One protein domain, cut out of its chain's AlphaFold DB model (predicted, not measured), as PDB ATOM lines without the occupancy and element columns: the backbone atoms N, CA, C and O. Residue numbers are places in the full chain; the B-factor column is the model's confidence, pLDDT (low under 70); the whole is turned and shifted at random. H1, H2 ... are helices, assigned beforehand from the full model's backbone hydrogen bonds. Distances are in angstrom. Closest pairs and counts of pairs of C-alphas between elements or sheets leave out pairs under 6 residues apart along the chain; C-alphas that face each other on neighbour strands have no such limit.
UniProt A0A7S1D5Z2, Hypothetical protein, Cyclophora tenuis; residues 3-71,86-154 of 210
ATOM      1  N   TYR A   3     174.285 160.178 135.386       75.50
ATOM      2  CA  TYR A   3     173.828 161.481 135.885       75.50
ATOM      3  C   TYR A   3     174.485 161.866 137.210       75.50
ATOM      4  O   TYR A   3     174.897 163.012 137.375       75.50
ATOM      5  N   TYR A   4     174.646 160.906 138.122       77.81
ATOM      6  CA  TYR A   4     175.329 161.134 139.392       77.81
ATOM      7  C   TYR A   4     176.802 161.516 139.180       77.81
ATOM      8  O   TYR A   4     177.259 162.547 139.668       77.81
ATOM      9  N   ASN A   5     177.522 160.750 138.354       82.31
ATOM     10  CA  ASN A   5     178.920 161.048 138.033       82.31
ATOM     11  C   ASN A   5     179.082 162.413 137.349       82.31
ATOM     12  O   ASN A   5     180.018 163.146 137.653       82.31
ATOM     13  N   LEU A   6     178.157 162.779 136.455       83.94
ATOM     14  CA  LEU A   6     178.166 164.088 135.806       83.94
ATOM     15  C   LEU A   6     177.952 165.229 136.813       83.94
ATOM     16  O   LEU A   6     178.632 166.252 136.734       83.94
ATOM     17  N   ALA A   7     177.059 165.047 137.790       73.94
ATOM     18  CA  ALA A   7     176.832 166.023 138.851       73.94
ATOM     19  C   ALA A   7     178.086 166.233 139.718       73.94
ATOM     20  O   ALA A   7     178.476 167.372 139.969       73.94
ATOM     21  N   LEU A   8     178.767 165.148 140.104       84.56
ATOM     22  CA  LEU A   8     180.011 165.221 140.878       84.56
ATOM     23  C   LEU A   8     181.139 165.936 140.122       84.56
ATOM     24  O   LEU A   8     181.902 166.695 140.722       84.56
ATOM     25  N   VAL A   9     181.233 165.734 138.804       86.44
ATOM     26  CA  VAL A   9     182.192 166.461 137.957       86.44
ATOM     27  C   VAL A   9     181.887 167.958 137.964       86.44
ATOM     28  O   VAL A   9     182.799 168.758 138.155       86.44
ATOM     29  N   HIS A  10     180.620 168.354 137.825       81.94
ATOM     30  CA  HIS A  10     180.239 169.765 137.889       81.94
ATOM     31  C   HIS A  10     180.530 170.391 139.263       81.94
ATOM     32  O   HIS A  10     181.114 171.469 139.316       81.94
ATOM     33  N   MET A  11     180.223 169.701 140.366       82.12
ATOM     34  CA  MET A  11     180.568 170.172 141.718       82.12
ATOM     35  C   MET A  11     182.085 170.325 141.901       82.12
ATOM     36  O   MET A  11     182.556 171.315 142.461       82.12
ATOM     37  N   SER A  12     182.872 169.389 141.358       82.81
ATOM     38  CA  SER A  12     184.337 169.472 141.383       82.81
ATOM     39  C   SER A  12     184.840 170.704 140.625       82.81
ATOM     40  O   SER A  12     185.644 171.460 141.165       82.81
ATOM     41  N   LEU A  13     184.310 170.956 139.424       80.69
ATOM     42  CA  LEU A  13     184.653 172.128 138.611       80.69
ATOM     43  C   LEU A  13     184.237 173.453 139.264       80.69
ATOM     44  O   LEU A  13     184.943 174.448 139.106       80.69
ATOM     45  N   ALA A  14     183.127 173.482 140.010       79.50
ATOM     46  CA  ALA A  14     182.728 174.653 140.790       79.50
ATOM     47  C   ALA A  14     183.773 174.988 141.873       79.50
ATOM     48  O   ALA A  14     184.162 176.143 142.005       79.50
ATOM     49  N   SER A  15     184.303 173.968 142.560       78.38
ATOM     50  CA  SER A  15     185.306 174.124 143.630       78.38
ATOM     51  C   SER A  15     186.731 174.448 143.154       78.38
ATOM     52  O   SER A  15     187.601 174.799 143.951       78.38
ATOM     53  N   GLU A  16     187.026 174.288 141.860       72.44
ATOM     54  CA  GLU A  16     188.360 174.572 141.312       72.44
ATOM     55  C   GLU A  16     188.653 176.070 141.187       72.44
ATOM     56  O   GLU A  16     189.829 176.448 141.173       72.44
ATOM     57  N   GLY A  17     187.613 176.911 141.122       59.94
ATOM     58  CA  GLY A  17     187.752 178.368 141.178       59.94
ATOM     59  C   GLY A  17     188.493 178.801 142.444       59.94
ATOM     60  O   GLY A  17     189.521 179.466 142.342       59.94
ATOM     61  N   ASP A  18     188.061 178.282 143.595       55.62
ATOM     62  CA  ASP A  18     188.579 178.630 144.926       55.62
ATOM     63  C   ASP A  18     190.030 178.168 145.153       55.62
ATOM     64  O   ASP A  18     190.819 178.802 145.853       55.62
ATOM     65  N   LYS A  19     190.446 177.052 144.540       56.53
ATOM     66  CA  LYS A  19     191.789 176.479 144.768       56.53
ATOM     67  C   LYS A  19     192.909 177.264 144.089       56.53
ATOM     68  O   LYS A  19     194.050 177.215 144.550       56.53
ATOM     69  N   LYS A  20     192.610 177.992 143.008       52.25
ATOM     70  CA  LYS A  20     193.585 178.881 142.354       52.25
ATOM     71  C   LYS A  20     193.761 180.209 143.099       52.25
ATOM     72  O   LYS A  20     194.751 180.899 142.867       52.25
ATOM     73  N   GLU A  21     192.862 180.537 144.028       50.88
ATOM     74  CA  GLU A  21     192.888 181.781 144.807       50.88
ATOM     75  C   GLU A  21     193.982 181.806 145.878       50.88
ATOM     76  O   GLU A  21     194.524 182.865 146.189       50.88
ATOM     77  N   ALA A  22     194.389 180.644 146.401       50.56
ATOM     78  CA  ALA A  22     195.384 180.572 147.474       50.56
ATOM     79  C   ALA A  22     196.807 180.995 147.045       50.56
ATOM     80  O   ALA A  22     197.692 181.105 147.892       50.56
ATOM     81  N   THR A  23     197.059 181.212 145.747       50.50
ATOM     82  CA  THR A  23     198.416 181.438 145.213       50.50
ATOM     83  C   THR A  23     198.663 182.802 144.563       50.50
ATOM     84  O   THR A  23     199.814 183.084 144.232       50.50
ATOM     85  N   GLN A  24     197.668 183.686 144.417       47.50
ATOM     86  CA  GLN A  24     197.882 185.007 143.801       47.50
ATOM     87  C   GLN A  24     197.276 186.157 144.609       47.50
ATOM     88  O   GLN A  24     196.074 186.401 144.611       47.50
ATOM     89  N   ALA A  25     198.157 186.929 145.248       50.16
ATOM     90  CA  ALA A  25     197.834 188.257 145.745       50.16
ATOM     91  C   ALA A  25     197.472 189.165 144.550       50.16
ATOM     92  O   ALA A  25     198.301 189.373 143.668       50.16
ATOM     93  N   SER A  26     196.252 189.711 144.547       56.38
ATOM     94  CA  SER A  26     195.644 190.588 143.523       56.38
ATOM     95  C   SER A  26     195.096 189.907 142.256       56.38
ATOM     96  O   SER A  26     195.519 190.174 141.136       56.38
ATOM     97  N   ILE A  27     194.073 189.069 142.426       61.97
ATOM     98  CA  ILE A  27     193.126 188.784 141.340       61.97
ATOM     99  C   ILE A  27     192.269 190.047 141.132       61.97
ATOM    100  O   ILE A  27     191.833 190.658 142.110       61.97
ATOM    101  N   SER A  28     192.071 190.481 139.884       69.50
ATOM    102  CA  SER A  28     191.170 191.601 139.588       69.50
ATOM    103  C   SER A  28     189.726 191.233 139.944       69.50
ATOM    104  O   SER A  28     189.324 190.074 139.833       69.50
ATOM    105  N   GLU A  29     188.928 192.222 140.348       71.31
ATOM    106  CA  GLU A  29     187.499 192.036 140.649       71.31
ATOM    107  C   GLU A  29     186.751 191.386 139.469       71.31
ATOM    108  O   GLU A  29     185.907 190.515 139.653       71.31
ATOM    109  N   GLU A  30     187.155 191.725 138.245       73.00
ATOM    110  CA  GLU A  30     186.607 191.205 136.989       73.00
ATOM    111  C   GLU A  30     186.886 189.702 136.795       73.00
ATOM    112  O   GLU A  30     186.010 188.942 136.380       73.00
ATOM    113  N   LEU A  31     188.085 189.241 137.166       74.25
ATOM    114  CA  LEU A  31     188.457 187.829 137.084       74.25
ATOM    115  C   LEU A  31     187.786 186.997 138.194       74.25
ATOM    116  O   LEU A  31     187.346 185.876 137.939       74.25
ATOM    117  N   GLN A  32     187.635 187.552 139.404       73.75
ATOM    118  CA  GLN A  32     186.812 186.936 140.458       73.75
ATOM    119  C   GLN A  32     185.351 186.792 140.017       73.75
ATOM    120  O   GLN A  32     184.721 185.755 140.240       73.75
ATOM    121  N   GLU A  33     184.812 187.810 139.345       76.00
ATOM    122  CA  GLU A  33     183.454 187.774 138.814       76.00
ATOM    123  C   GLU A  33     183.278 186.665 137.766       76.00
ATOM    124  O   GLU A  33     182.285 185.930 137.807       76.00
ATOM    125  N   GLU A  34     184.245 186.496 136.859       79.31
ATOM    126  CA  GLU A  34     184.229 185.437 135.847       79.31
ATOM    127  C   GLU A  34     184.230 184.039 136.480       79.31
ATOM    128  O   GLU A  34     183.374 183.211 136.145       79.31
ATOM    129  N   PHE A  35     185.137 183.780 137.428       79.31
ATOM    130  CA  PHE A  35     185.203 182.490 138.118       79.31
ATOM    131  C   PHE A  35     183.905 182.171 138.843       79.31
ATOM    132  O   PHE A  35     183.376 181.067 138.710       79.31
ATOM    133  N   ARG A  36     183.326 183.156 139.523       79.31
ATOM    134  CA  ARG A  36     182.046 182.999 140.207       79.31
ATOM    135  C   ARG A  36     180.901 182.726 139.236       79.31
ATOM    136  O   ARG A  36     180.108 181.810 139.439       79.31
ATOM    137  N   ASN A  37     180.825 183.479 138.141       83.25
ATOM    138  CA  ASN A  37     179.824 183.279 137.094       83.25
ATOM    139  C   ASN A  37     179.928 181.891 136.446       83.25
ATOM    140  O   ASN A  37     178.931 181.385 135.918       83.25
ATOM    141  N   LYS A  38     181.127 181.306 136.455       85.25
ATOM    142  CA  LYS A  38     181.399 179.947 136.002       85.25
ATOM    143  C   LYS A  38     181.014 178.913 137.065       85.25
ATOM    144  O   LYS A  38     180.307 177.966 136.733       85.25
ATOM    145  N   ALA A  39     181.359 179.136 138.331       85.00
ATOM    146  CA  ALA A  39     180.951 178.286 139.450       85.00
ATOM    147  C   ALA A  39     179.421 178.168 139.548       85.00
ATOM    148  O   ALA A  39     178.895 177.059 139.572       85.00
ATOM    149  N   LEU A  40     178.692 179.286 139.455       86.31
ATOM    150  CA  LEU A  40     177.222 179.304 139.419       86.31
ATOM    151  C   LEU A  40     176.653 178.445 138.280       86.31
ATOM    152  O   LEU A  40     175.695 177.698 138.475       86.31
ATOM    153  N   SER A  41     177.265 178.498 137.092       87.94
ATOM    154  CA  SER A  41     176.829 177.659 135.969       87.94
ATOM    155  C   SER A  41     177.051 176.166 136.225       87.94
ATOM    156  O   SER A  41     176.222 175.349 135.827       87.94
ATOM    157  N   TYR A  42     178.123 175.808 136.938       88.94
ATOM    158  CA  TYR A  42     178.392 174.428 137.320       88.94
ATOM    159  C   TYR A  42     177.457 173.935 138.424       88.94
ATOM    160  O   TYR A  42     176.940 172.827 138.304       88.94
ATOM    161  N   TYR A  43     177.151 174.755 139.431       89.88
ATOM    162  CA  TYR A  43     176.144 174.412 140.440       89.88
ATOM    163  C   TYR A  43     174.769 174.163 139.814       89.88
ATOM    164  O   TYR A  43     174.122 173.162 140.117       89.88
ATOM    165  N   LEU A  44     174.354 175.004 138.864       89.56
ATOM    166  CA  LEU A  44     173.107 174.794 138.129       89.56
ATOM    167  C   LEU A  44     173.125 173.494 137.310       89.56
ATOM    168  O   LEU A  44     172.152 172.740 137.310       89.56
ATOM    169  N   ALA A  45     174.235 173.205 136.625       89.38
ATOM    170  CA  ALA A  45     174.393 171.974 135.852       89.38
ATOM    171  C   ALA A  45     174.396 170.715 136.744       89.38
ATOM    172  O   ALA A  45     173.816 169.688 136.370       89.38
ATOM    173  N   ALA A  46     174.999 170.794 137.935       89.75
ATOM    174  CA  ALA A  46     174.926 169.752 138.956       89.75
ATOM    175  C   ALA A  46     173.480 169.554 139.428       89.75
ATOM    176  O   ALA A  46     172.980 168.429 139.398       89.75
ATOM    177  N   GLY A  47     172.773 170.643 139.742       91.06
ATOM    178  CA  GLY A  47     171.365 170.613 140.136       91.06
ATOM    179  C   GLY A  47     170.460 169.966 139.085       91.06
ATOM    180  O   GLY A  47     169.666 169.083 139.407       91.06
ATOM    181  N   LYS A  48     170.635 170.306 137.799       92.38
ATOM    182  CA  LYS A  48     169.923 169.644 136.689       92.38
ATOM    183  C   LYS A  48     170.244 168.146 136.612       92.38
ATOM    184  O   LYS A  48     169.347 167.332 136.404       92.38
ATOM    185  N   SER A  49     171.503 167.767 136.820       92.25
ATOM    186  CA  SER A  49     171.928 166.361 136.777       92.25
ATOM    187  C   SER A  49     171.314 165.540 137.921       92.25
ATOM    188  O   SER A  49     170.782 164.454 137.678       92.25
ATOM    189  N   PHE A  50     171.301 166.075 139.147       92.88
ATOM    190  CA  PHE A  50     170.629 165.445 140.289       92.88
ATOM    191  C   PHE A  50     169.113 165.374 140.098       92.88
ATOM    192  O   PHE A  50     168.522 164.315 140.298       92.88
ATOM    193  N   ALA A  51     168.482 166.441 139.610       91.94
ATOM    194  CA  ALA A  51     167.050 166.451 139.321       91.94
ATOM    195  C   ALA A  51     166.645 165.412 138.266       91.94
ATOM    196  O   ALA A  51     165.649 164.710 138.440       91.94
ATOM    197  N   GLY A  52     167.439 165.262 137.200       91.38
ATOM    198  CA  GLY A  52     167.233 164.220 136.194       91.38
ATOM    199  C   GLY A  52     167.363 162.809 136.777       91.38
ATOM    200  O   GLY A  52     166.574 161.925 136.437       91.38
ATOM    201  N   ARG A  53     168.306 162.600 137.707       90.94
ATOM    202  CA  ARG A  53     168.459 161.327 138.424       90.94
ATOM    203  C   ARG A  53     167.265 161.030 139.326       90.94
ATOM    204  O   ARG A  53     166.777 159.904 139.299       90.94
ATOM    205  N   ILE A  54     166.774 162.021 140.069       91.12
ATOM    206  CA  ILE A  54     165.591 161.856 140.923       91.12
ATOM    207  C   ILE A  54     164.366 161.517 140.070       91.12
ATOM    208  O   ILE A  54     163.654 160.570 140.384       91.12
ATOM    209  N   ALA A  55     164.155 162.222 138.954       91.31
ATOM    210  CA  ALA A  55     163.061 161.920 138.031       91.31
ATOM    211  C   ALA A  55     163.114 160.466 137.553       91.31
ATOM    212  O   ALA A  55     162.111 159.760 137.630       91.31
ATOM    213  N   PHE A  56     164.300 160.009 137.143       90.94
ATOM    214  CA  PHE A  56     164.521 158.635 136.710       90.94
ATOM    215  C   PHE A  56     164.192 157.610 137.811       90.94
ATOM    216  O   PHE A  56     163.489 156.640 137.542       90.94
ATOM    217  N   LEU A  57     164.650 157.830 139.051       90.25
ATOM    218  CA  LEU A  57     164.356 156.949 140.197       90.25
ATOM    219  C   LEU A  57     162.864 156.937 140.575       90.25
ATOM    220  O   LEU A  57     162.351 155.956 141.108       90.25
ATOM    221  N   CYS A  58     162.145 158.013 140.260       90.75
ATOM    222  CA  CYS A  58     160.705 158.142 140.462       90.75
ATOM    223  C   CYS A  58     159.865 157.692 139.250       90.75
ATOM    224  O   CYS A  58     158.664 157.962 139.210       90.75
ATOM    225  N   GLY A  59     160.471 157.047 138.244       89.69
ATOM    226  CA  GLY A  59     159.765 156.554 137.055       89.69
ATOM    227  C   GLY A  59     159.284 157.655 136.100       89.69
ATOM    228  O   GLY A  59     158.393 157.428 135.284       89.69
ATOM    229  N   SER A  60     159.850 158.858 136.205       89.81
ATOM    230  CA  SER A  60     159.543 160.025 135.374       89.81
ATOM    231  C   SER A  60     160.674 160.340 134.389       89.81
ATOM    232  O   SER A  60     161.821 159.930 134.568       89.81
ATOM    233  N   SER A  61     160.360 161.110 133.342       89.38
ATOM    234  CA  SER A  61     161.361 161.547 132.362       89.38
ATOM    235  C   SER A  61     162.269 162.650 132.936       89.38
ATOM    236  O   SER A  61     161.741 163.608 133.514       89.38
ATOM    237  N   PRO A  62     163.604 162.588 132.754       87.38
ATOM    238  CA  PRO A  62     164.537 163.617 133.226       87.38
ATOM    239  C   PRO A  62     164.228 165.035 132.724       87.38
ATOM    240  O   PRO A  62     164.476 166.009 133.439       87.38
ATOM    241  N   GLU A  63     163.643 165.176 131.532       88.38
ATOM    242  CA  GLU A  63     163.277 166.476 130.957       88.38
ATOM    243  C   GLU A  63     162.202 167.195 131.786       88.38
ATOM    244  O   GLU A  63     162.224 168.418 131.902       88.38
ATOM    245  N   VAL A  64     161.293 166.453 132.428       85.12
ATOM    246  CA  VAL A  64     160.211 167.032 133.246       85.12
ATOM    247  C   VAL A  64     160.770 167.743 134.483       85.12
ATOM    248  O   VAL A  64     160.222 168.747 134.932       85.12
ATOM    249  N   ALA A  65     161.882 167.247 135.026       82.75
ATOM    250  CA  ALA A  65     162.536 167.828 136.196       82.75
ATOM    251  C   ALA A  65     163.460 169.000 135.842       82.75
ATOM    252  O   ALA A  65     163.593 169.957 136.611       82.75
ATOM    253  N   THR A  66     164.089 168.921 134.669       85.12
ATOM    254  CA  THR A  66     165.182 169.806 134.242       85.12
ATOM    255  C   THR A  66     164.760 170.909 133.280       85.12
ATOM    256  O   THR A  66     165.598 171.738 132.937       85.12
ATOM    257  N   ALA A  67     163.482 170.954 132.888       81.00
ATOM    258  CA  ALA A  67     162.932 172.000 132.036       81.00
ATOM    259  C   ALA A  67     163.312 173.402 132.539       81.00
ATOM    260  O   ALA A  67     163.182 173.708 133.727       81.00
ATOM    261  N   ASP A  68     163.771 174.268 131.644       74.44
ATOM    262  CA  ASP A  68     164.119 175.634 132.025       74.44
ATOM    263  C   ASP A  68     162.880 176.343 132.594       74.44
ATOM    264  O   ASP A  68     161.770 176.209 132.071       74.44
ATOM    265  N   ALA A  69     163.054 177.072 133.699       62.31
ATOM    266  CA  ALA A  69     161.984 177.907 134.232       62.31
ATOM    267  C   ALA A  69     161.609 178.948 133.163       62.31
ATOM    268  O   ALA A  69     162.454 179.735 132.720       62.31
ATOM    269  N   THR A  70     160.358 178.922 132.697       50.66
ATOM    270  CA  THR A  70     159.865 179.872 131.699       50.66
ATOM    271  C   THR A  70     160.001 181.295 132.237       50.66
ATOM    272  O   THR A  70     159.847 181.558 133.428       50.66
ATOM    273  N   ALA A  71     160.320 182.233 131.342       47.25
ATOM    274  CA  ALA A  71     160.695 183.612 131.657       47.25
ATOM    275  C   ALA A  71     159.653 184.433 132.454       47.25
ATOM    276  O   ALA A  71     159.949 185.565 132.828       47.25
ATOM    277  N   LEU A  86     172.534 189.777 138.541       74.25
ATOM    278  CA  LEU A  86     171.479 189.228 137.688       74.25
ATOM    279  C   LEU A  86     171.693 187.740 137.406       74.25
ATOM    280  O   LEU A  86     170.736 186.968 137.453       74.25
ATOM    281  N   LYS A  87     172.938 187.324 137.144       75.44
ATOM    282  CA  LYS A  87     173.262 185.920 136.874       75.44
ATOM    283  C   LYS A  87     173.096 185.038 138.115       75.44
ATOM    284  O   LYS A  87     172.474 183.989 138.008       75.44
ATOM    285  N   SER A  88     173.580 185.485 139.277       76.12
ATOM    286  CA  SER A  88     173.397 184.780 140.562       76.12
ATOM    287  C   SER A  88     171.921 184.583 140.897       76.12
ATOM    288  O   SER A  88     171.485 183.456 141.125       76.12
ATOM    289  N   ASN A  89     171.128 185.656 140.814       79.56
ATOM    290  CA  ASN A  89     169.694 185.594 141.087       79.56
ATOM    291  C   ASN A  89     168.960 184.697 140.083       79.56
ATOM    292  O   ASN A  89     168.094 183.921 140.473       79.56
ATOM    293  N   ALA A  90     169.319 184.755 138.797       82.19
ATOM    294  CA  ALA A  90     168.745 183.864 137.792       82.19
ATOM    295  C   ALA A  90     169.068 182.390 138.081       82.19
ATOM    296  O   ALA A  90     168.177 181.551 137.988       82.19
ATOM    297  N   THR A  91     170.308 182.081 138.467       84.31
ATOM    298  CA  THR A  91     170.729 180.723 138.831       84.31
ATOM    299  C   THR A  91     170.020 180.215 140.089       84.31
ATOM    300  O   THR A  91     169.524 179.091 140.077       84.31
ATOM    301  N   SER A  92     169.924 181.038 141.140       85.00
ATOM    302  CA  SER A  92     169.202 180.702 142.378       85.00
ATOM    303  C   SER A  92     167.712 180.440 142.105       85.00
ATOM    304  O   SER A  92     167.172 179.414 142.515       85.00
ATOM    305  N   LEU A  93     167.050 181.297 141.314       86.31
ATOM    306  CA  LEU A  93     165.649 181.100 140.916       86.31
ATOM    307  C   LEU A  93     165.445 179.822 140.094       86.31
ATOM    308  O   LEU A  93     164.485 179.086 140.312       86.31
ATOM    309  N   GLU A  94     166.345 179.544 139.154       88.06
ATOM    310  CA  GLU A  94     166.249 178.355 138.315       88.06
ATOM    311  C   GLU A  94     166.436 177.067 139.129       88.06
ATOM    312  O   GLU A  94     165.678 176.111 138.947       88.06
ATOM    313  N   LEU A  95     167.381 177.049 140.075       88.38
ATOM    314  CA  LEU A  95     167.571 175.909 140.972       88.38
ATOM    315  C   LEU A  95     166.375 175.718 141.911       88.38
ATOM    316  O   LEU A  95     165.925 174.587 142.111       88.38
ATOM    317  N   LYS A  96     165.790 176.807 142.414       89.44
ATOM    318  CA  LYS A  96     164.551 176.754 143.192       89.44
ATOM    319  C   LYS A  96     163.402 176.131 142.395       89.44
ATOM    320  O   LYS A  96     162.742 175.222 142.896       89.44
ATOM    321  N   ALA A  97     163.208 176.535 141.140       87.25
ATOM    322  CA  ALA A  97     162.190 175.944 140.270       87.25
ATOM    323  C   ALA A  97     162.434 174.441 140.027       87.25
ATOM    324  O   ALA A  97     161.493 173.643 140.019       87.25
ATOM    325  N   ILE A  98     163.699 174.030 139.877       89.06
ATOM    326  CA  ILE A  98     164.080 172.613 139.800       89.06
ATOM    327  C   ILE A  98     163.673 171.877 141.086       89.06
ATOM    328  O   ILE A  98     163.005 170.844 141.005       89.06
ATOM    329  N   ARG A  99     164.012 172.415 142.264       91.81
ATOM    330  CA  ARG A  99     163.663 171.828 143.570       91.81
ATOM    331  C   ARG A  99     162.156 171.680 143.752       91.81
ATOM    332  O   ARG A  99     161.689 170.619 144.155       91.81
ATOM    333  N   GLU A 100     161.378 172.692 143.382       90.06
ATOM    334  CA  GLU A 100     159.913 172.653 143.463       90.06
ATOM    335  C   GLU A 100     159.293 171.581 142.558       90.06
ATOM    336  O   GLU A 100     158.296 170.951 142.924       90.06
ATOM    337  N   ARG A 101     159.872 171.335 141.377       88.38
ATOM    338  CA  ARG A 101     159.438 170.230 140.510       88.38
ATOM    339  C   ARG A 101     159.799 168.880 141.110       88.38
ATOM    340  O   ARG A 101     158.946 168.002 141.189       88.38
ATOM    341  N   VAL A 102     161.036 168.737 141.573       89.75
ATOM    342  CA  VAL A 102     161.555 167.499 142.162       89.75
ATOM    343  C   VAL A 102     160.828 167.125 143.460       89.75
ATOM    344  O   VAL A 102     160.618 165.942 143.735       89.75
ATOM    345  N   ALA A 103     160.371 168.109 144.236       89.44
ATOM    346  CA  ALA A 103     159.580 167.891 145.445       89.44
ATOM    347  C   ALA A 103     158.275 167.120 145.176       89.44
ATOM    348  O   ALA A 103     157.811 166.383 146.043       89.44
ATOM    349  N   LYS A 104     157.714 167.242 143.965       89.50
ATOM    350  CA  LYS A 104     156.475 166.561 143.551       89.50
ATOM    351  C   LYS A 104     156.691 165.087 143.215       89.50
ATOM    352  O   LYS A 104     155.716 164.346 143.113       89.50
ATOM    353  N   PHE A 105     157.937 164.654 143.030       87.56
ATOM    354  CA  PHE A 105     158.223 163.260 142.738       87.56
ATOM    355  C   PHE A 105     158.158 162.404 143.999       87.56
ATOM    356  O   PHE A 105     158.780 162.707 145.025       87.56
ATOM    357  N   GLN A 106     157.414 161.309 143.874       85.44
ATOM    358  CA  GLN A 106     157.338 160.236 144.852       85.44
ATOM    359  C   GLN A 106     158.227 159.091 144.375       85.44
ATOM    360  O   GLN A 106     158.170 158.693 143.211       85.44
ATOM    361  N   SER A 107     159.089 158.595 145.256       81.06
ATOM    362  CA  SER A 107     159.941 157.446 144.968       81.06
ATOM    363  C   SER A 107     159.077 156.204 144.753       81.06
ATOM    364  O   SER A 107     158.251 155.848 145.590       81.06
ATOM    365  N   GLN A 108     159.266 155.550 143.608       76.75
ATOM    366  CA  GLN A 108     158.688 154.228 143.335       76.75
ATOM    367  C   GLN A 108     159.647 153.114 143.788       76.75
ATOM    368  O   GLN A 108     159.211 152.028 144.160       76.75
ATOM    369  N   SER A 109     160.946 153.421 143.807       67.75
ATOM    370  CA  SER A 109     162.051 152.621 144.336       67.75
ATOM    371  C   SER A 109     163.127 153.563 144.900       67.75
ATOM    372  O   SER A 109     163.190 154.721 144.491       67.75
ATOM    373  N   ASP A 110     163.955 153.085 145.835       83.75
ATOM    374  CA  ASP A 110     165.100 153.816 146.413       83.75
ATOM    375  C   ASP A 110     164.749 155.171 147.055       83.75
ATOM    376  O   ASP A 110     165.312 156.219 146.728       83.75
ATOM    377  N   ALA A 111     163.795 155.150 147.994       89.44
ATOM    378  CA  ALA A 111     163.357 156.341 148.722       89.44
ATOM    379  C   ALA A 111     164.500 157.063 149.452       89.44
ATOM    380  O   ALA A 111     164.525 158.291 149.432       89.44
ATOM    381  N   ASP A 112     165.448 156.313 150.017       92.06
ATOM    382  CA  ASP A 112     166.610 156.865 150.719       92.06
ATOM    383  C   ASP A 112     167.503 157.654 149.752       92.06
ATOM    384  O   ASP A 112     167.755 158.832 149.963       92.06
ATOM    385  N   THR A 113     167.859 157.074 148.600       89.81
ATOM    386  CA  THR A 113     168.658 157.776 147.581       89.81
ATOM    387  C   THR A 113     167.942 159.011 147.035       89.81
ATOM    388  O   THR A 113     168.574 160.027 146.761       89.81
ATOM    389  N   VAL A 114     166.618 158.959 146.862       91.25
ATOM    390  CA  VAL A 114     165.843 160.140 146.452       91.25
ATOM    391  C   VAL A 114     165.859 161.225 147.532       91.25
ATOM    392  O   VAL A 114     165.906 162.404 147.182       91.25
ATOM    393  N   ALA A 115     165.818 160.855 148.814       92.50
ATOM    394  CA  ALA A 115     165.931 161.798 149.922       92.50
ATOM    395  C   ALA A 115     167.326 162.440 149.966       92.50
ATOM    396  O   ALA A 115     167.404 163.666 149.945       92.50
ATOM    397  N   ASP A 116     168.393 161.640 149.883       93.19
ATOM    398  CA  ASP A 116     169.782 162.122 149.856       93.19
ATOM    399  C   ASP A 116     170.011 163.106 148.696       93.19
ATOM    400  O   ASP A 116     170.604 164.172 148.845       93.19
ATOM    401  N   LEU A 117     169.500 162.784 147.503       92.00
ATOM    402  CA  LEU A 117     169.631 163.661 146.339       92.00
ATOM    403  C   LEU A 117     168.831 164.965 146.483       92.00
ATOM    404  O   LEU A 117     169.230 165.982 145.917       92.00
ATOM    405  N   LYS A 118     167.703 164.952 147.206       93.12
ATOM    406  CA  LYS A 118     166.949 166.172 147.539       93.12
ATOM    407  C   LYS A 118     167.710 167.021 148.557       93.12
ATOM    408  O   LYS A 118     167.780 168.228 148.367       93.12
ATOM    409  N   GLU A 119     168.324 166.403 149.562       94.81
ATOM    410  CA  GLU A 119     169.183 167.088 150.534       94.81
ATOM    411  C   GLU A 119     170.366 167.777 149.842       94.81
ATOM    412  O   GLU A 119     170.572 168.971 150.028       94.81
ATOM    413  N   ILE A 120     171.047 167.096 148.913       92.56
ATOM    414  CA  ILE A 120     172.137 167.708 148.133       92.56
ATOM    415  C   ILE A 120     171.650 168.921 147.317       92.56
ATOM    416  O   ILE A 120     172.365 169.914 147.182       92.56
ATOM    417  N   LEU A 121     170.437 168.881 146.750       93.12
ATOM    418  CA  LEU A 121     169.873 170.042 146.048       93.12
ATOM    419  C   LEU A 121     169.609 171.223 146.994       93.12
ATOM    420  O   LEU A 121     169.752 172.375 146.576       93.12
ATOM    421  N   ASP A 122     169.221 170.941 148.235       93.56
ATOM    422  CA  ASP A 122     169.008 171.947 149.273       93.56
ATOM    423  C   ASP A 122     170.344 172.578 149.699       93.56
ATOM    424  O   ASP A 122     170.441 173.805 149.734       93.56
ATOM    425  N   GLU A 123     171.393 171.774 149.886       93.25
ATOM    426  CA  GLU A 123     172.753 172.246 150.190       93.25
ATOM    427  C   GLU A 123     173.344 173.117 149.066       93.25
ATOM    428  O   GLU A 123     173.975 174.146 149.325       93.25
ATOM    429  N   ILE A 124     173.130 172.749 147.792       90.31
ATOM    430  CA  ILE A 124     173.576 173.570 146.649       90.31
ATOM    431  C   ILE A 124     172.872 174.931 146.665       90.31
ATOM    432  O   ILE A 124     173.506 175.955 146.402       90.31
ATOM    433  N   GLN A 125     171.571 174.956 146.964       91.44
ATOM    434  CA  GLN A 125     170.811 176.199 147.062       91.44
ATOM    435  C   GLN A 125     171.335 177.081 148.202       91.44
ATOM    436  O   GLN A 125     171.575 178.267 147.980       91.44
ATOM    437  N   GLU A 126     171.550 176.504 149.385       91.38
ATOM    438  CA  GLU A 126     172.122 177.211 150.535       91.38
ATOM    439  C   GLU A 126     173.491 177.807 150.188       91.38
ATOM    440  O   GLU A 126     173.708 178.999 150.392       91.38
ATOM    441  N   THR A 127     174.360 177.036 149.530       87.69
ATOM    442  CA  THR A 127     175.684 177.502 149.084       87.69
ATOM    443  C   THR A 127     175.589 178.722 148.155       87.69
ATOM    444  O   THR A 127     176.356 179.677 148.292       87.69
ATOM    445  N   ILE A 128     174.647 178.722 147.203       87.44
ATOM    446  CA  ILE A 128     174.435 179.856 146.288       87.44
ATOM    447  C   ILE A 128     173.945 181.093 147.057       87.44
ATOM    448  O   ILE A 128     174.456 182.196 146.844       87.44
ATOM    449  N   ASP A 129     172.977 180.918 147.957       87.19
ATOM    450  CA  ASP A 129     172.356 182.020 148.697       87.19
ATOM    451  C   ASP A 129     173.315 182.622 149.750       87.19
ATOM    452  O   ASP A 129     173.358 183.846 149.945       87.19
ATOM    453  N   GLU A 130     174.144 181.791 150.388       87.12
ATOM    454  CA  GLU A 130     175.231 182.219 151.275       87.12
ATOM    455  C   GLU A 130     176.294 183.017 150.517       87.12
ATOM    456  O   GLU A 130     176.679 184.108 150.956       87.12
ATOM    457  N   ALA A 131     176.722 182.533 149.345       82.38
ATOM    458  CA  ALA A 131     177.680 183.238 148.498       82.38
ATOM    459  C   ALA A 131     177.149 184.614 148.055       82.38
ATOM    460  O   ALA A 131     177.889 185.605 148.042       82.38
ATOM    461  N   GLU A 132     175.854 184.718 147.744       81.75
ATOM    462  CA  GLU A 132     175.217 185.994 147.413       81.75
ATOM    463  C   GLU A 132     175.149 186.942 148.622       81.75
ATOM    464  O   GLU A 132     175.436 188.138 148.500       81.75
ATOM    465  N   THR A 133     174.818 186.417 149.802       83.31
ATOM    466  CA  THR A 133     174.760 187.197 151.047       83.31
ATOM    467  C   THR A 133     176.136 187.745 151.426       83.31
ATOM    468  O   THR A 133     176.268 188.938 151.719       83.31
ATOM    469  N   ALA A 134     177.178 186.912 151.350       78.75
ATOM    470  CA  ALA A 134     178.558 187.319 151.587       78.75
ATOM    471  C   ALA A 134     178.994 188.425 150.612       78.75
ATOM    472  O   ALA A 134     179.576 189.432 151.027       78.75
ATOM    473  N   ARG A 135     178.639 188.304 149.326       77.06
ATOM    474  CA  ARG A 135     178.954 189.321 148.314       77.06
ATOM    475  C   ARG A 135     178.285 190.660 148.609       77.06
ATOM    476  O   ARG A 135     178.943 191.696 148.552       77.06
ATOM    477  N   LYS A 136     176.992 190.651 148.945       80.88
ATOM    478  CA  LYS A 136     176.256 191.873 149.313       80.88
ATOM    479  C   LYS A 136     176.901 192.561 150.516       80.88
ATOM    480  O   LYS A 136     177.072 193.777 150.497       80.88
ATOM    481  N   ALA A 137     177.323 191.793 151.521       76.38
ATOM    482  CA  ALA A 137     178.028 192.335 152.681       76.38
ATOM    483  C   ALA A 137     179.367 192.998 152.300       76.38
ATOM    484  O   ALA A 137     179.649 194.107 152.758       76.38
ATOM    485  N   ILE A 138     180.161 192.372 151.422       79.38
ATOM    486  CA  ILE A 138     181.422 192.948 150.919       79.38
ATOM    487  C   ILE A 138     181.164 194.230 150.114       79.38
ATOM    488  O   ILE A 138     181.871 195.220 150.306       79.38
ATOM    489  N   GLY A 139     180.134 194.241 149.262       77.06
ATOM    490  CA  GLY A 139     179.731 195.421 148.491       77.06
ATOM    491  C   GLY A 139     179.429 196.623 149.387       77.06
ATOM    492  O   GLY A 139     180.000 197.694 149.187       77.06
ATOM    493  N   ILE A 140     178.642 196.419 150.447       81.06
ATOM    494  CA  ILE A 140     178.319 197.464 151.434       81.06
ATOM    495  C   ILE A 140     179.590 198.008 152.104       81.06
ATOM    496  O   ILE A 140     179.757 199.220 152.231       81.06
ATOM    497  N   VAL A 141     180.520 197.137 152.509       78.69
ATOM    498  CA  VAL A 141     181.788 197.565 153.131       78.69
ATOM    499  C   VAL A 141     182.668 198.338 152.141       78.69
ATOM    500  O   VAL A 141     183.311 199.318 152.524       78.69
ATOM    501  N   SER A 142     182.693 197.936 150.869       78.12
ATOM    502  CA  SER A 142     183.415 198.647 149.808       78.12
ATOM    503  C   SER A 142     182.850 200.053 149.594       78.12
ATOM    504  O   SER A 142     183.607 201.026 149.609       78.12
ATOM    505  N   GLU A 143     181.524 200.184 149.501       82.38
ATOM    506  CA  GLU A 143     180.839 201.476 149.401       82.38
ATOM    507  C   GLU A 143     181.121 202.361 150.620       82.38
ATOM    508  O   GLU A 143     181.491 203.525 150.463       82.38
ATOM    509  N   MET A 144     181.041 201.809 151.836       81.75
ATOM    510  CA  MET A 144     181.387 202.529 153.067       81.75
ATOM    511  C   MET A 144     182.842 203.016 153.057       81.75
ATOM    512  O   MET A 144     183.116 204.154 153.439       81.75
ATOM    513  N   ASN A 145     183.781 202.194 152.583       79.62
ATOM    514  CA  ASN A 145     185.186 202.580 152.455       79.62
ATOM    515  C   ASN A 145     185.400 203.674 151.402       79.62
ATOM    516  O   ASN A 145     186.231 204.561 151.604       79.62
ATOM    517  N   GLN A 146     184.674 203.636 150.283       82.00
ATOM    518  CA  GLN A 146     184.725 204.694 149.272       82.00
ATOM    519  C   GLN A 146     184.148 206.004 149.811       82.00
ATOM    520  O   GLN A 146     184.778 207.047 149.649       82.00
ATOM    521  N   GLN A 147     183.016 205.950 150.516       81.88
ATOM    522  CA  GLN A 147     182.419 207.114 151.177       81.88
ATOM    523  C   GLN A 147     183.359 207.702 152.236       81.88
ATOM    524  O   GLN A 147     183.573 208.911 152.251       81.88
ATOM    525  N   ALA A 148     183.992 206.863 153.061       82.81
ATOM    526  CA  ALA A 148     184.974 207.302 154.050       82.81
ATOM    527  C   ALA A 148     186.207 207.952 153.397       82.81
ATOM    528  O   ALA A 148     186.666 209.002 153.846       82.81
ATOM    529  N   LYS A 149     186.722 207.380 152.299       82.75
ATOM    530  CA  LYS A 149     187.836 207.962 151.529       82.75
ATOM    531  C   LYS A 149     187.452 209.274 150.841       82.75
ATOM    532  O   LYS A 149     188.278 210.180 150.782       82.75
ATOM    533  N   ALA A 150     186.235 209.380 150.314       82.31
ATOM    534  CA  ALA A 150     185.730 210.599 149.692       82.31
ATOM    535  C   ALA A 150     185.528 211.713 150.730       82.31
ATOM    536  O   ALA A 150     185.935 212.844 150.485       82.31
ATOM    537  N   ALA A 151     184.991 211.383 151.908       79.50
ATOM    538  CA  ALA A 151     184.859 212.315 153.024       79.50
ATOM    539  C   ALA A 151     186.229 212.795 153.537       79.50
ATOM    540  O   ALA A 151     186.415 213.990 153.730       79.50
ATOM    541  N   ALA A 152     187.215 211.898 153.655       76.62
ATOM    542  CA  ALA A 152     188.577 212.252 154.066       76.62
ATOM    543  C   ALA A 152     189.329 213.117 153.035       76.62
ATOM    544  O   ALA A 152     190.182 213.915 153.406       76.62
ATOM    545  N   LYS A 153     189.018 212.986 151.736       67.81
ATOM    546  CA  LYS A 153     189.558 213.862 150.677       67.81
ATOM    547  C   LYS A 153     188.798 215.187 150.537       67.81
ATOM    548  O   LYS A 153     189.304 216.101 149.895       67.81
ATOM    549  N   GLY A 154     187.603 215.293 151.117       53.88
ATOM    550  CA  GLY A 154     186.769 216.496 151.096       53.88
ATOM    551  C   GLY A 154     187.177 217.582 152.098       53.88
ATOM    552  O   GLY A 154     186.628 218.677 152.032       53.88
TER     553      GLY A 154
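What this domain is: This is residues 3 to 71 and 86 to 154 of the 210 residues of the protein "Hypothetical protein" of Cyclophora tenuis (UniProt A0A7S1D5Z2). The long helix H5 joins H2 and H4 in a three-helix bundle, then sticks out alone with residues 133 to 153. H1 packs on H2, and short H3 on H2 and H4. The printed part has 138 residues, with five named helices, H1 to H5 in order: all helix. It is loose, with a radius of gyration of the C-alphas of 18.6 A, spanning 68 by 31 by 25 A.

How they stand to each other: H5, residues 111 to 153, touches H2, residues 29 to 57, with residues 114 to 128 alone; the closest C-alphas, Ile 54 and Val 114, are 5.8 A apart. H4, residues 86 to 103, forms a hairpin with H5 at a shallow tilt of 20 degrees. Every O i to N i+4 pair is within hydrogen-bond range in H4 and H5, but 24 of 25 in H2.

Where its parts are: H5 is 63.2 A long, from C-alpha 111 at (163.357, 156.341, 148.722) to C-alpha 153 at (189.558, 213.862, 150.677). H2 is 42.0 A long. H1, residues 3 to 19, and H3, residues 62 to 66, touch H2.

The domain as a whole: Residues 72 to 85 are cut out, a 13.6 A gap between C-alphas 71 and 86. Confidence is low at residues 17 to 28, 69 to 71, 109 and 153 to 154.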